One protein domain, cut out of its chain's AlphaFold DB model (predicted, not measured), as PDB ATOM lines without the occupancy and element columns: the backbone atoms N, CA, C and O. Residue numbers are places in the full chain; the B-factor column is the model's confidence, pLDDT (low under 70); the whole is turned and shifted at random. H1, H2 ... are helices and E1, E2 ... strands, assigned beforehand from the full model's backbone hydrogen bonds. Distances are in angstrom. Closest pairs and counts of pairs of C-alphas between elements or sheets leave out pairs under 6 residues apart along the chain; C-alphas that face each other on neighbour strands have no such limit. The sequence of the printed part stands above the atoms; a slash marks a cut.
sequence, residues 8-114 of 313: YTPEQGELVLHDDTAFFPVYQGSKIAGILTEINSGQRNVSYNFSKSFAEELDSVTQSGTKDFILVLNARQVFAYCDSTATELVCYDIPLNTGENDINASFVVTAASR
ATOM      1  N   TYR A   8     -47.481 -53.477  11.835       91.50
ATOM      2  CA  TYR A   8     -48.368 -54.549  12.270       91.50
ATOM      3  C   TYR A   8     -49.266 -55.023  11.134       91.50
ATOM      4  O   TYR A   8     -49.646 -54.237  10.267       91.50
ATOM      5  N   THR A   9     -49.675 -56.284  11.184       91.75
ATOM      6  CA  THR A   9     -50.633 -56.882  10.252       91.75
ATOM      7  C   THR A   9     -51.844 -57.449  10.994       91.75
ATOM      8  O   THR A   9     -51.719 -57.927  12.127       91.75
ATOM      9  N   PRO A  10     -53.050 -57.381  10.403       88.56
ATOM     10  CA  PRO A  10     -54.229 -58.040  10.942       88.56
ATOM     11  C   PRO A  10     -54.155 -59.564  10.824       88.56
ATOM     12  O   PRO A  10     -54.164 -60.105   9.721       88.56
ATOM     13  N   GLU A  11     -54.224 -60.261  11.954       86.56
ATOM     14  CA  GLU A  11     -54.357 -61.718  12.001       86.56
ATOM     15  C   GLU A  11     -55.482 -62.110  12.962       86.56
ATOM     16  O   GLU A  11     -55.456 -61.788  14.146       86.56
ATOM     17  N   GLN A  12     -56.512 -62.792  12.448       81.38
ATOM     18  CA  GLN A  12     -57.643 -63.302  13.246       81.38
ATOM     19  C   GLN A  12     -58.321 -62.250  14.155       81.38
ATOM     20  O   GLN A  12     -58.904 -62.583  15.185       81.38
ATOM     21  N   GLY A  13     -58.295 -60.973  13.751       78.94
ATOM     22  CA  GLY A  13     -58.903 -59.861  14.490       78.94
ATOM     23  C   GLY A  13     -57.999 -59.199  15.533       78.94
ATOM     24  O   GLY A  13     -58.470 -58.302  16.231       78.94
ATOM     25  N   GLU A  14     -56.733 -59.604  15.615       84.69
ATOM     26  CA  GLU A  14     -55.678 -58.969  16.408       84.69
ATOM     27  C   GLU A  14     -54.610 -58.353  15.492       84.69
ATOM     28  O   GLU A  14     -54.581 -58.617  14.288       84.69
ATOM     29  N   LEU A  15     -53.741 -57.513  16.061       89.56
ATOM     30  CA  LEU A  15     -52.556 -56.995  15.377       89.56
ATOM     31  C   LEU A  15     -51.312 -57.760  15.824       89.56
ATOM     32  O   LEU A  15     -51.010 -57.818  17.017       89.56
ATOM     33  N   VAL A  16     -50.575 -58.297  14.857       90.19
ATOM     34  CA  VAL A  16     -49.305 -59.000  15.068       90.19
ATOM     35  C   VAL A  16     -48.176 -58.163  14.478       90.19
ATOM     36  O   VAL A  16     -48.380 -57.455  13.496       90.19
ATOM     37  N   LEU A  17     -47.010 -58.173  15.126       88.75
ATOM     38  CA  LEU A  17     -45.840 -57.439  14.650       88.75
ATOM     39  C   LEU A  17     -45.366 -58.032  13.315       88.75
ATOM     40  O   LEU A  17     -45.192 -59.245  13.205       88.75
ATOM     41  N   HIS A  18     -45.158 -57.171  12.325       87.94
ATOM     42  CA  HIS A  18     -44.670 -57.527  10.996       87.94
ATOM     43  C   HIS A  18     -43.207 -57.111  10.870       87.94
ATOM     44  O   HIS A  18     -42.905 -55.941  10.644       87.94
ATOM     45  N   ASP A  19     -42.304 -58.073  11.037       83.88
ATOM     46  CA  ASP A  19     -40.858 -57.819  11.094       83.88
ATOM     47  C   ASP A  19     -40.155 -57.920   9.727       83.88
ATOM     48  O   ASP A  19     -38.981 -57.578   9.615       83.88
ATOM     49  N   ASP A  20     -40.856 -58.347   8.673       84.56
ATOM     50  CA  ASP A  20     -40.257 -58.533   7.343       84.56
ATOM     51  C   ASP A  20     -40.090 -57.220   6.556       84.56
ATOM     52  O   ASP A  20     -39.369 -57.178   5.554       84.56
ATOM     53  N   THR A  21     -40.727 -56.132   7.000       86.38
ATOM     54  CA  THR A  21     -40.689 -54.824   6.336       86.38
ATOM     55  C   THR A  21     -40.500 -53.710   7.355       86.38
ATOM     56  O   THR A  21     -41.230 -53.642   8.342       86.38
ATOM     57  N   ALA A  22     -39.584 -52.780   7.079       86.25
ATOM     58  CA  ALA A  22     -39.405 -51.578   7.887       86.25
ATOM     59  C   ALA A  22     -39.539 -50.308   7.038       86.25
ATOM     60  O   ALA A  22     -38.965 -50.203   5.956       86.25
ATOM     61  N   PHE A  23     -40.278 -49.321   7.552       87.62
ATOM     62  CA  PHE A  23     -40.444 -48.012   6.915       87.62
ATOM     63  C   PHE A  23     -39.682 -46.945   7.696       87.62
ATOM     64  O   PHE A  23     -39.874 -46.786   8.907       87.62
ATOM     65  N   PHE A  24     -38.840 -46.193   6.990       86.19
ATOM     66  CA  PHE A  24     -38.017 -45.127   7.548       86.19
ATOM     67  C   PHE A  24     -38.400 -43.784   6.917       86.19
ATOM     68  O   PHE A  24     -38.149 -43.570   5.727       86.19
ATOM     69  N   PRO A  25     -38.962 -42.834   7.684       84.75
ATOM     70  CA  PRO A  25     -39.262 -41.513   7.156       84.75
ATOM     71  C   PRO A  25     -37.969 -40.745   6.848       84.75
ATOM     72  O   PRO A  25     -37.054 -40.610   7.669       84.75
ATOM     73  N   VAL A  26     -37.882 -40.209   5.639       84.12
ATOM     74  CA  VAL A  26     -36.767 -39.405   5.138       84.12
ATOM     75  C   VAL A  26     -37.180 -37.940   5.231       84.12
ATOM     76  O   VAL A  26     -38.127 -37.511   4.585       84.12
ATOM     77  N   TYR A  27     -36.489 -37.160   6.066       78.50
ATOM     78  CA  TYR A  27     -36.859 -35.772   6.353       78.50
ATOM     79  C   TYR A  27     -36.069 -34.769   5.511       78.50
ATOM     80  O   TYR A  27     -34.841 -34.833   5.472       78.50
ATOM     81  N   GLN A  28     -36.754 -33.765   4.969       74.38
ATOM     82  CA  GLN A  28     -36.143 -32.547   4.442       74.38
ATOM     83  C   GLN A  28     -36.519 -31.373   5.354       74.38
ATOM     84  O   GLN A  28     -37.651 -30.889   5.373       74.38
ATOM     85  N   GLY A  29     -35.565 -30.930   6.176       76.12
ATOM     86  CA  GLY A  29     -35.847 -29.969   7.242       76.12
ATOM     87  C   GLY A  29     -36.760 -30.577   8.311       76.12
ATOM     88  O   GLY A  29     -36.343 -31.489   9.026       76.12
ATOM     89  N   SER A  30     -37.980 -30.051   8.444       75.19
ATOM     90  CA  SER A  30     -38.997 -30.544   9.386       75.19
ATOM     91  C   SER A  30     -40.093 -31.392   8.743       75.19
ATOM     92  O   SER A  30     -40.943 -31.878   9.481       75.19
ATOM     93  N   LYS A  31     -40.093 -31.536   7.414       80.56
ATOM     94  CA  LYS A  31     -41.109 -32.291   6.676       80.56
ATOM     95  C   LYS A  31     -40.607 -33.678   6.320       80.56
ATOM     96  O   LYS A  31     -39.421 -33.829   6.012       80.56
ATOM     97  N   ILE A  32     -41.493 -34.666   6.328       82.19
ATOM     98  CA  ILE A  32     -41.224 -35.957   5.690       82.19
ATOM     99  C   ILE A  32     -41.279 -35.734   4.173       82.19
ATOM    100  O   ILE A  32     -42.286 -35.291   3.636       82.19
ATOM    101  N   ALA A  33     -40.157 -35.965   3.497       82.25
ATOM    102  CA  ALA A  33     -39.991 -35.772   2.057       82.25
ATOM    103  C   ALA A  33     -40.043 -37.088   1.272       82.25
ATOM    104  O   ALA A  33     -40.150 -37.068   0.051       82.25
ATOM    105  N   GLY A  34     -39.929 -38.219   1.965       87.00
ATOM    106  CA  GLY A  34     -40.052 -39.543   1.381       87.00
ATOM    107  C   GLY A  34     -39.983 -40.637   2.430       87.00
ATOM    108  O   GLY A  34     -39.771 -40.371   3.616       87.00
ATOM    109  N   ILE A  35     -40.135 -41.868   1.977       87.62
ATOM    110  CA  ILE A  35     -40.080 -43.089   2.761       87.62
ATOM    111  C   ILE A  35     -39.026 -43.991   2.126       87.62
ATOM    112  O   ILE A  35     -39.068 -44.283   0.930       87.62
ATOM    113  N   LEU A  36     -38.057 -44.411   2.936       87.69
ATOM    114  CA  LEU A  36     -37.182 -45.523   2.599       87.69
ATOM    115  C   LEU A  36     -37.826 -46.792   3.158       87.69
ATOM    116  O   LEU A  36     -38.032 -46.898   4.369       87.69
ATOM    117  N   THR A  37     -38.141 -47.736   2.285       88.88
ATOM    118  CA  THR A  37     -38.676 -49.046   2.652       88.88
ATOM    119  C   THR A  37     -37.547 -50.060   2.609       88.88
ATOM    120  O   THR A  37     -36.840 -50.155   1.612       88.88
ATOM    121  N   GLU A  38     -37.376 -50.806   3.692       87.44
ATOM    122  CA  GLU A  38     -36.503 -51.972   3.770       87.44
ATOM    123  C   GLU A  38     -37.353 -53.239   3.656       87.44
ATOM    124  O   GLU A  38     -38.316 -53.416   4.408       87.44
ATOM    125  N   ILE A  39     -36.993 -54.111   2.718       86.69
ATOM    126  CA  ILE A  39     -37.691 -55.359   2.401       86.69
ATOM    127  C   ILE A  39     -36.823 -56.540   2.833       86.69
ATOM    128  O   ILE A  39     -35.617 -56.542   2.579       86.69
ATOM    129  N   ASN A  40     -37.445 -57.557   3.437       81.12
ATOM    130  CA  ASN A  40     -36.782 -58.695   4.082       81.12
ATOM    131  C   ASN A  40     -35.874 -58.239   5.236       81.12
ATOM    132  O   ASN A  40     -34.719 -58.667   5.342       81.12
ATOM    133  N   SER A  41     -36.377 -57.335   6.084       75.00
ATOM    134  CA  SER A  41     -35.605 -56.783   7.202       75.00
ATOM    135  C   SER A  41     -35.075 -57.899   8.111       75.00
ATOM    136  O   SER A  41     -35.734 -58.903   8.373       75.00
ATOM    137  N   GLY A  42     -33.815 -57.771   8.535       69.00
ATOM    138  CA  GLY A  42     -33.133 -58.782   9.349       69.00
ATOM    139  C   GLY A  42     -32.768 -60.086   8.619       69.00
ATOM    140  O   GLY A  42     -32.161 -60.967   9.232       69.00
ATOM    141  N   GLN A  43     -33.081 -60.219   7.326       75.69
ATOM    142  CA  GLN A  43     -32.705 -61.376   6.514       75.69
ATOM    143  C   GLN A  43     -31.396 -61.128   5.742       75.69
ATOM    144  O   GLN A  43     -30.820 -60.043   5.753       75.69
ATOM    145  N   ARG A  44     -30.874 -62.162   5.065       66.62
ATOM    146  CA  ARG A  44     -29.606 -62.072   4.311       66.62
ATOM    147  C   ARG A  44     -29.723 -61.249   3.022       66.62
ATOM    148  O   ARG A  44     -28.728 -60.669   2.602       66.62
ATOM    149  N   ASN A  45     -30.904 -61.239   2.405       72.75
ATOM    150  CA  ASN A  45     -31.159 -60.599   1.117       72.75
ATOM    151  C   ASN A  45     -32.107 -59.415   1.294       72.75
ATOM    152  O   ASN A  45     -33.292 -59.500   0.967       72.75
ATOM    153  N   VAL A  46     -31.566 -58.344   1.867       78.50
ATOM    154  CA  VAL A  46     -32.293 -57.092   2.068       78.50
ATOM    155  C   VAL A  46     -32.329 -56.310   0.757       78.50
ATOM    156  O   VAL A  46     -31.305 -56.195   0.077       78.50
ATOM    157  N   SER A  47     -33.496 -55.764   0.431       78.56
ATOM    158  CA  SER A  47     -33.684 -54.813  -0.669       78.56
ATOM    159  C   SER A  47     -34.250 -53.504  -0.130       78.56
ATOM    160  O   SER A  47     -34.849 -53.479   0.948       78.56
ATOM    161  N   TYR A  48     -34.054 -52.420  -0.876       83.56
ATOM    162  CA  TYR A  48     -34.494 -51.090  -0.474       83.56
ATOM    163  C   TYR A  48     -35.217 -50.367  -1.601       83.56
ATOM    164  O   TYR A  48     -34.917 -50.544  -2.783       83.56
ATOM    165  N   ASN A  49     -36.139 -49.497  -1.211       83.31
ATOM    166  CA  ASN A  49     -36.956 -48.720  -2.129       83.31
ATOM    167  C   ASN A  49     -37.072 -47.317  -1.567       83.31
ATOM    168  O   ASN A  49     -37.377 -47.157  -0.383       83.31
ATOM    169  N   PHE A  50     -36.869 -46.309  -2.404       84.38
ATOM    170  CA  PHE A  50     -37.133 -44.931  -2.022       84.38
ATOM    171  C   PHE A  50     -38.258 -44.354  -2.873       84.38
ATOM    172  O   PHE A  50     -38.183 -44.354  -4.103       84.38
ATOM    173  N   SER A  51     -39.284 -43.837  -2.200       81.12
ATOM    174  CA  SER A  51     -40.424 -43.165  -2.820       81.12
ATOM    175  C   SER A  51     -40.948 -42.064  -1.900       81.12
ATOM    176  O   SER A  51     -40.812 -42.138  -0.681       81.12
ATOM    177  N   LYS A  52     -41.568 -41.036  -2.469       83.25
ATOM    178  CA  LYS A  52     -42.407 -40.072  -1.754       83.25
ATOM    179  C   LYS A  52     -43.802 -40.613  -1.444       83.25
ATOM    180  O   LYS A  52     -44.566 -39.914  -0.783       83.25
ATOM    181  N   SER A  53     -44.122 -41.835  -1.875       75.12
ATOM    182  CA  SER A  53     -45.399 -42.491  -1.609       75.12
ATOM    183  C   SER A  53     -45.758 -42.407  -0.126       75.12
ATOM    184  O   SER A  53     -44.933 -42.685   0.748       75.12
ATOM    185  N   PHE A  54     -46.978 -41.927   0.118       86.38
ATOM    186  CA  PHE A  54     -47.594 -41.578   1.399       86.38
ATOM    187  C   PHE A  54     -46.811 -40.661   2.356       86.38
ATOM    188  O   PHE A  54     -47.186 -40.504   3.523       86.38
ATOM    189  N   ALA A  55     -45.709 -40.051   1.911       87.06
ATOM    190  CA  ALA A  55     -44.879 -39.203   2.758       87.06
ATOM    191  C   ALA A  55     -45.637 -37.956   3.230       87.06
ATOM    192  O   ALA A  55     -45.485 -37.568   4.387       87.06
ATOM    193  N   GLU A  56     -46.464 -37.360   2.368       87.69
ATOM    194  CA  GLU A  56     -47.292 -36.195   2.697       87.69
ATOM    195  C   GLU A  56     -48.395 -36.557   3.701       87.69
ATOM    196  O   GLU A  56     -48.588 -35.867   4.705       87.69
ATOM    197  N   GLU A  57     -49.080 -37.678   3.482       88.75
ATOM    198  CA  GLU A  57     -50.108 -38.212   4.369       88.75
ATOM    199  C   GLU A  57     -49.520 -38.520   5.750       88.75
ATOM    200  O   GLU A  57     -50.108 -38.174   6.779       88.75
ATOM    201  N   LEU A  58     -48.320 -39.104   5.789       87.88
ATOM    202  CA  LEU A  58     -47.609 -39.373   7.031       87.88
ATOM    203  C   LEU A  58     -47.117 -38.084   7.715       87.88
ATOM    204  O   LEU A  58     -47.225 -37.954   8.938       87.88
ATOM    205  N   ASP A  59     -46.606 -37.111   6.954       85.50
ATOM    206  CA  ASP A  59     -46.208 -35.789   7.461       85.50
ATOM    207  C   ASP A  59     -47.402 -35.102   8.143       85.50
ATOM    208  O   ASP A  59     -47.285 -34.622   9.272       85.50
ATOM    209  N   SER A  60     -48.581 -35.158   7.518       85.00
ATOM    210  CA  SER A  60     -49.836 -34.622   8.056       85.00
ATOM    211  C   SER A  60     -50.235 -35.273   9.386       85.00
ATOM    212  O   SER A  60     -50.534 -34.576  10.362       85.00
ATOM    213  N   VAL A  61     -50.160 -36.609   9.479       82.81
ATOM    214  CA  VAL A  61     -50.451 -37.341  10.726       82.81
ATOM    215  C   VAL A  61     -49.480 -36.937  11.842       82.81
ATOM    216  O   VAL A  61     -49.903 -36.718  12.979       82.81
ATOM    217  N   THR A  62     -48.190 -36.775  11.538       76.81
ATOM    218  CA  THR A  62     -47.158 -36.479  12.550       76.81
ATOM    219  C   THR A  62     -47.105 -35.013  13.002       76.81
ATOM    220  O   THR A  62     -46.710 -34.733  14.137       76.81
ATOM    221  N   GLN A  63     -47.548 -34.057  12.179       69.12
ATOM    222  CA  GLN A  63     -47.536 -32.624  12.522       69.12
ATOM    223  C   GLN A  63     -48.584 -32.205  13.565       69.12
ATOM    224  O   GLN A  63     -48.488 -31.113  14.128       69.12
ATOM    225  N   SER A  64     -49.536 -33.076  13.900       59.31
ATOM    226  CA  SER A  64     -50.596 -32.816  14.888       59.31
ATOM    227  C   SER A  64     -50.138 -32.836  16.365       59.31
ATOM    228  O   SER A  64     -50.961 -32.715  17.269       59.31
ATOM    229  N   GLY A  65     -48.826 -32.913  16.636       56.94
ATOM    230  CA  GLY A  65     -48.250 -33.000  17.995       56.94
ATOM    231  C   GLY A  65     -48.067 -34.437  18.499       56.94
ATOM    232  O   GLY A  65     -47.582 -34.667  19.609       56.94
ATOM    233  N   THR A  66     -48.416 -35.378  17.638       61.38
ATOM    234  CA  THR A  66     -48.461 -36.819  17.823       61.38
ATOM    235  C   THR A  66     -47.062 -37.432  17.851       61.38
ATOM    236  O   THR A  66     -46.270 -37.226  16.931       61.38
ATOM    237  N   LYS A  67     -46.719 -38.161  18.924       59.72
ATOM    238  CA  LYS A  67     -45.341 -38.653  19.151       59.72
ATOM    239  C   LYS A  67     -45.126 -40.134  18.858       59.72
ATOM    240  O   LYS A  67     -44.019 -40.490  18.458       59.72
ATOM    241  N   ASP A  68     -46.155 -40.956  19.041       70.25
ATOM    242  CA  ASP A  68     -46.054 -42.413  18.972       70.25
ATOM    243  C   ASP A  68     -47.153 -42.956  18.061       70.25
ATOM    244  O   ASP A  68     -48.320 -42.944  18.428       70.25
ATOM    245  N   PHE A  69     -46.796 -43.436  16.876       78.62
ATOM    246  CA  PHE A  69     -47.739 -44.036  15.937       78.62
ATOM    247  C   PHE A  69     -47.185 -45.361  15.416       78.62
ATOM    248  O   PHE A  69     -45.975 -45.594  15.431       78.62
ATOM    249  N   ILE A  70     -48.088 -46.229  14.971       87.44
ATOM    250  CA  ILE A  70     -47.758 -47.497  14.314       87.44
ATOM    251  C   ILE A  70     -48.291 -47.479  12.886       87.44
ATOM    252  O   ILE A  70     -49.248 -46.756  12.587       87.44
ATOM    253  N   LEU A  71     -47.707 -48.309  12.029       92.00
ATOM    254  CA  LEU A  71     -48.293 -48.643  10.740       92.00
ATOM    255  C   LEU A  71     -49.055 -49.960  10.845       92.00
ATOM    256  O   LEU A  71     -48.584 -50.909  11.469       92.00
ATOM    257  N   VAL A  72     -50.224 -50.016  10.217       92.69
ATOM    258  CA  VAL A  72     -51.012 -51.239  10.052       92.69
ATOM    259  C   VAL A  72     -51.152 -51.528   8.565       92.69
ATOM    260  O   VAL A  72     -51.679 -50.703   7.821       92.69
ATOM    261  N   LEU A  73     -50.658 -52.686   8.140       91.81
ATOM    262  CA  LEU A  73     -50.619 -53.127   6.751       91.81
ATOM    263  C   LEU A  73     -51.596 -54.276   6.546       91.81
ATOM    264  O   LEU A  73     -51.654 -55.197   7.353       91.81
ATOM    265  N   ASN A  74     -52.315 -54.274   5.431       88.94
ATOM    266  CA  ASN A  74     -52.898 -55.497   4.875       88.94
ATOM    267  C   ASN A  74     -52.322 -55.747   3.473       88.94
ATOM    268  O   ASN A  74     -51.378 -55.077   3.058       88.94
ATOM    269  N   ALA A  75     -52.922 -56.677   2.729       85.44
ATOM    270  CA  ALA A  75     -52.510 -57.035   1.375       85.44
ATOM    271  C   ALA A  75     -52.289 -55.844   0.429       85.44
ATOM    272  O   ALA A  75     -51.444 -55.943  -0.454       85.44
ATOM    273  N   ARG A  76     -52.998 -54.717   0.610       85.62
ATOM    274  CA  ARG A  76     -52.872 -53.570  -0.294       85.62
ATOM    275  C   ARG A  76     -53.062 -52.178   0.312       85.62
ATOM    276  O   ARG A  76     -53.105 -51.207  -0.425       85.62
ATOM    277  N   GLN A  77     -53.177 -52.027   1.620       90.38
ATOM    278  CA  GLN A  77     -53.395 -50.742   2.286       90.38
ATOM    279  C   GLN A  77     -52.395 -50.562   3.419       90.38
ATOM    280  O   GLN A  77     -52.036 -51.519   4.110       90.38
ATOM    281  N   VAL A  78     -51.999 -49.311   3.636       92.31
ATOM    282  CA  VAL A  78     -51.211 -48.878   4.793       92.31
ATOM    283  C   VAL A  78     -52.043 -47.870   5.564       92.31
ATOM    284  O   VAL A  78     -52.521 -46.890   4.998       92.31
ATOM    285  N   PHE A  79     -52.190 -48.087   6.863       93.62
ATOM    286  CA  PHE A  79     -52.806 -47.143   7.786       93.62
ATOM    287  C   PHE A  79     -51.777 -46.657   8.799       93.62
ATOM    288  O   PHE A  79     -51.003 -47.455   9.318       93.62
ATOM    289  N   ALA A  80     -51.824 -45.376   9.151       91.50
ATOM    290  CA  ALA A  80     -51.255 -44.891  10.400       91.50
ATOM    291  C   ALA A  80     -52.319 -44.999  11.491       91.50
ATOM    292  O   ALA A  80     -53.440 -44.520  11.307       91.50
ATOM    293  N   TYR A  81     -51.969 -45.585  12.633       87.75
ATOM    294  CA  TYR A  81     -52.799 -45.529  13.833       87.75
ATOM    295  C   TYR A  81     -52.115 -44.703  14.916       87.75
ATOM    296  O   TYR A  81     -50.985 -44.996  15.317       87.75
ATOM    297  N   CYS A  82     -52.826 -43.687  15.404       83.69
ATOM    298  CA  CYS A  82     -52.424 -42.912  16.563       83.69
ATOM    299  C   CYS A  82     -53.610 -42.238  17.260       83.69
ATOM    300  O   CYS A  82     -54.598 -41.911  16.611       83.69
ATOM    301  N   ASP A  83     -53.516 -42.020  18.577       77.69
ATOM    302  CA  ASP A  83     -54.504 -41.291  19.380       77.69
ATOM    303  C   ASP A  83     -55.946 -41.768  19.124       77.69
ATOM    304  O   ASP A  83     -56.886 -40.990  18.982       77.69
ATOM    305  N   SER A  84     -56.123 -43.094  19.052       81.06
ATOM    306  CA  SER A  84     -57.404 -43.759  18.749       81.06
ATOM    307  C   SER A  84     -57.997 -43.460  17.366       81.06
ATOM    308  O   SER A  84     -59.153 -43.791  17.112       81.06
ATOM    309  N   THR A  85     -57.211 -42.886  16.459       85.81
ATOM    310  CA  THR A  85     -57.584 -42.591  15.075       85.81
ATOM    311  C   THR A  85     -56.744 -43.437  14.126       85.81
ATOM    312  O   THR A  85     -55.541 -43.595  14.319       85.81
ATOM    313  N   ALA A  86     -57.379 -43.988  13.094       90.62
ATOM    314  CA  ALA A  86     -56.694 -44.653  11.994       90.62
ATOM    315  C   ALA A  86     -56.903 -43.849  10.708       90.62
ATOM    316  O   ALA A  86     -58.046 -43.587  10.327       90.62
ATOM    317  N   THR A  87     -55.809 -43.499  10.038       91.38
ATOM    318  CA  THR A  87     -55.800 -42.770   8.766       91.38
ATOM    319  C   THR A  87     -55.179 -43.663   7.705       91.38
ATOM    320  O   THR A  87     -54.069 -44.156   7.893       91.38
ATOM    321  N   GLU A  88     -55.895 -43.897   6.606       92.50
ATOM    322  CA  GLU A  88     -55.319 -44.577   5.444       92.50
ATOM    323  C   GLU A  88     -54.266 -43.660   4.814       92.50
ATOM    324  O   GLU A  88     -54.558 -42.505   4.516       92.50
ATOM    325  N   LEU A  89     -53.048 -44.173   4.669       90.69
ATOM    326  CA  LEU A  89     -51.911 -43.474   4.081       90.69
ATOM    327  C   LEU A  89     -51.813 -43.738   2.578       90.69
ATOM    328  O   LEU A  89     -51.582 -42.822   1.802       90.69
ATOM    329  N   VAL A  90     -51.995 -44.996   2.171       88.94
ATOM    330  CA  VAL A  90     -51.991 -45.412   0.764       88.94
ATOM    331  C   VAL A  90     -52.826 -46.675   0.576       88.94
ATOM    332  O   VAL A  90     -52.908 -47.525   1.469       88.94
ATOM    333  N   CYS A  91     -53.423 -46.800  -0.607       87.56
ATOM    334  CA  CYS A  91     -54.050 -48.009  -1.122       87.56
ATOM    335  C   CYS A  91     -53.359 -48.371  -2.443       87.56
ATOM    336  O   CYS A  91     -53.482 -47.650  -3.428       87.56
ATOM    337  N   TYR A  92     -52.614 -49.472  -2.456       85.81
ATOM    338  CA  TYR A  92     -52.022 -50.050  -3.654       85.81
ATOM    339  C   TYR A  92     -53.146 -50.705  -4.463       85.81
ATOM    340  O   TYR A  92     -53.621 -51.783  -4.117       85.81
ATOM    341  N   ASP A  93     -53.633 -50.070  -5.525       78.00
ATOM    342  CA  ASP A  93     -54.691 -50.662  -6.353       78.00
ATOM    343  C   ASP A  93     -54.141 -51.754  -7.274       78.00
ATOM    344  O   ASP A  93     -53.968 -51.581  -8.480       78.00
ATOM    345  N   ILE A  94     -53.841 -52.893  -6.657       78.31
ATOM    346  CA  ILE A  94     -53.374 -54.117  -7.293       78.31
ATOM    347  C   ILE A  94     -54.410 -55.235  -7.101       78.31
ATOM    348  O   ILE A  94     -55.159 -55.225  -6.111       78.31
ATOM    349  N   PRO A  95     -54.490 -56.207  -8.030       72.19
ATOM    350  CA  PRO A  95     -55.346 -57.377  -7.867       72.19
ATOM    351  C   PRO A  95     -55.003 -58.156  -6.589       72.19
ATOM    352  O   PRO A  95     -53.837 -58.444  -6.330       72.19
ATOM    353  N   LEU A  96     -56.028 -58.513  -5.809       69.88
ATOM    354  CA  LEU A  96     -55.899 -59.317  -4.589       69.88
ATOM    355  C   LEU A  96     -56.091 -60.810  -4.871       69.88
ATOM    356  O   LEU A  96     -56.871 -61.190  -5.750       69.88
ATOM    357  N   ASN A  97     -55.454 -61.654  -4.056       67.94
ATOM    358  CA  ASN A  97     -55.728 -63.087  -4.057       67.94
ATOM    359  C   ASN A  97     -57.073 -63.406  -3.395       67.94
ATOM    360  O   ASN A  97     -57.602 -62.658  -2.569       67.94
ATOM    361  N   THR A  98     -57.631 -64.567  -3.737       60.16
ATOM    362  CA  THR A  98     -58.892 -65.046  -3.159       60.16
ATOM    363  C   THR A  98     -58.800 -65.121  -1.631       60.16
ATOM    364  O   THR A  98     -58.020 -65.906  -1.098       60.16
ATOM    365  N   GLY A  99     -59.630 -64.347  -0.925       64.31
ATOM    366  CA  GLY A  99     -59.705 -64.343   0.543       64.31
ATOM    367  C   GLY A  99     -59.044 -63.141   1.223       64.31
ATOM    368  O   GLY A  99     -59.290 -62.917   2.408       64.31
ATOM    369  N   GLU A 100     -58.283 -62.334   0.486       76.00
ATOM    370  CA  GLU A 100     -57.773 -61.052   0.971       76.00
ATOM    371  C   GLU A 100     -58.846 -59.974   0.807       76.00
ATOM    372  O   GLU A 100     -59.522 -59.903  -0.220       76.00
ATOM    373  N   ASN A 101     -59.033 -59.151   1.837       77.19
ATOM    374  CA  ASN A 101     -60.032 -58.091   1.836       77.19
ATOM    375  C   ASN A 101     -59.433 -56.789   2.348       77.19
ATOM    376  O   ASN A 101     -58.574 -56.783   3.236       77.19
ATOM    377  N   ASP A 102     -59.974 -55.689   1.832       83.69
ATOM    378  CA  ASP A 102     -59.723 -54.375   2.399       83.69
ATOM    379  C   ASP A 102     -60.148 -54.327   3.856       83.69
ATOM    380  O   ASP A 102     -61.201 -54.842   4.249       83.69
ATOM    381  N   ILE A 103     -59.336 -53.638   4.645       87.31
ATOM    382  CA  ILE A 103     -59.698 -53.246   5.995       87.31
ATOM    383  C   ILE A 103     -60.100 -51.775   5.984       87.31
ATOM    384  O   ILE A 103     -59.767 -51.003   5.084       87.31
ATOM    385  N   ASN A 104     -60.849 -51.375   7.003       88.88
ATOM    386  CA  ASN A 104     -61.249 -49.989   7.190       88.88
ATOM    387  C   ASN A 104     -60.673 -49.436   8.498       88.88
ATOM    388  O   ASN A 104     -60.207 -50.174   9.369       88.88
ATOM    389  N   ALA A 105     -60.750 -48.115   8.650       88.69
ATOM    390  CA  ALA A 105     -60.234 -47.427   9.826       88.69
ATOM    391  C   ALA A 105     -60.851 -47.937  11.144       88.69
ATOM    392  O   ALA A 105     -60.145 -48.042  12.143       88.69
ATOM    393  N   SER A 106     -62.141 -48.305  11.176       89.75
ATOM    394  CA  SER A 106     -62.785 -48.773  12.413       89.75
ATOM    395  C   SER A 106     -62.281 -50.145  12.862       89.75
ATOM    396  O   SER A 106     -62.117 -50.372  14.065       89.75
ATOM    397  N   PHE A 107     -61.978 -51.035  11.915       90.44
ATOM    398  CA  PHE A 107     -61.282 -52.285  12.198       90.44
ATOM    399  C   PHE A 107     -59.908 -52.008  12.819       90.44
ATOM    400  O   PHE A 107     -59.619 -52.530  13.896       90.44
ATOM    401  N   VAL A 108     -59.104 -51.139  12.191       88.62
ATOM    402  CA  VAL A 108     -57.758 -50.785  12.673       88.62
ATOM    403  C   VAL A 108     -57.817 -50.222  14.091       88.62
ATOM    404  O   VAL A 108     -57.089 -50.693  14.959       88.62
ATOM    405  N   VAL A 109     -58.729 -49.282  14.362       88.44
ATOM    406  CA  VAL A 109     -58.925 -48.715  15.708       88.44
ATOM    407  C   VAL A 109     -59.274 -49.803  16.722       88.44
ATOM    408  O   VAL A 109     -58.707 -49.835  17.813       88.44
ATOM    409  N   THR A 110     -60.185 -50.712  16.366       88.50
ATOM    410  CA  THR A 110     -60.615 -51.792  17.263       88.50
ATOM    411  C   THR A 110     -59.459 -52.731  17.588       88.50
ATOM    412  O   THR A 110     -59.237 -53.035  18.759       88.50
ATOM    413  N   ALA A 111     -58.713 -53.174  16.577       86.94
ATOM    414  CA  ALA A 111     -57.612 -54.113  16.751       86.94
ATOM    415  C   ALA A 111     -56.431 -53.464  17.494       86.94
ATOM    416  O   ALA A 111     -55.913 -54.029  18.453       86.94
ATOM    417  N   ALA A 112     -56.072 -52.228  17.140       85.94
ATOM    418  CA  ALA A 112     -54.986 -51.498  17.789       85.94
ATOM    419  C   ALA A 112     -55.293 -51.124  19.247       85.94
ATOM    420  O   ALA A 112     -54.378 -51.071  20.062       85.94
ATOM    421  N   SER A 113     -56.570 -50.949  19.616       81.75
ATOM    422  CA  SER A 113     -56.969 -50.699  21.013       81.75
ATOM    423  C   SER A 113     -56.633 -51.850  21.974       81.75
ATOM    424  O   SER A 113     -56.603 -51.648  23.188       81.75
ATOM    425  N   ARG A 114     -56.392 -53.054  21.436       83.50
ATOM    426  CA  ARG A 114     -56.030 -54.261  22.195       83.50
ATOM    427  C   ARG A 114     -54.527 -54.426  22.372       83.50
ATOM    428  O   ARG A 114     -54.109 -55.244  23.192       83.50
TER     429      ARG A 114
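What this domain is: This is residues 8 to 114 of the 313 residues of an uncharacterized protein of Ruminococcaceae bacterium D5 (UniProt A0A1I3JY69). Two small three-stranded sheets, E3 E4 E5 and E6 E7 E8, stand apart with the short helix H1 between them, and a second helix, H2, covers the other face of E6 E7 E8. The hairpin E1 E2 sits beside edge strand E6 and near H2, while a long loop, residues 92 to 104, leads from E8 to H2. The 107 printed residues hold two named helices and eight named strands, in the order E1 E2 E3 E4 E5 H1 E6 E7 E8 H2; the three sheets are antiparallel and the class is mixed. The whole is compact, with a radius of gyration of the C-alphas of 14.0 A and spans of 41 by 35 by 26 A.

How they stand to each other: Begin with E3, residues 21 to 28, E4, residues 31 to 39, and E5, residues 47 to 51, a meander, each strand the antiparallel neighbour of the one before. Look at N 24 and O 36, 2.8 A, between E3 and E4, and at N 37 and O 49, 2.8 A, between E4 and E5. H1, residues 55 to 63, is on this sheet at a height of 8.3 A, over E4; the closest C-alphas are those of Gly 34 and Ala 55, 5.0 A. E6, residues 70 to 73, E7, residues 77 to 82, and E8, residues 85 to 91, form a second meander, with N 72 and O 79 at 2.8 A and N 80 and O 87 at 2.8 A. H1 is on this sheet too, at a height of 9.3 A, along the strands at 7 degrees to E7 on the local plane; Glu 57 and Leu 89 of E8 have C-alphas 5.6 A apart. H2, residues 105 to 112, is on the opposite face at 8.4 A, across the strands, which gives three layers, helices on both faces of a sheet; the closest C-alphas of H2 and E8 are those of Ala 86 and Ala 105, 5.0 A. In the hairpin of E1, residues 8 to 11, and E2, residues 14 to 17, N 9 and O 16 are 2.9 A apart; the closest C-alphas of E1 and E6 are those of Tyr 8 and Val 72, 4.8 A. In H1 and H2 every O i to N i+4 pair is within hydrogen-bond range.

Where its parts are: Find C-alpha 8, where E1 begins, at (-48.368, -54.549, 12.270). E3 runs 22.8 A and E4 23.7 A, from C-alpha 31 at (-41.109, -32.291, 6.676); E8 runs 17.4 A and E7 16.3 A. H1 measures 12.1 A, and H2, 10.4 A, ends at C-alpha 112, (-54.986, -51.498, 17.789).

The domain as a whole: The two C-alphas farthest apart are those of Gly 29 and Thr 98, 43.2 A. The printed part has no cut, and its one long link is E8 to H2. Confidence is under 70 at residues 42, 44, 63 to 67 and 96 to 99; the mean pLDDT of the printed part is 82.6.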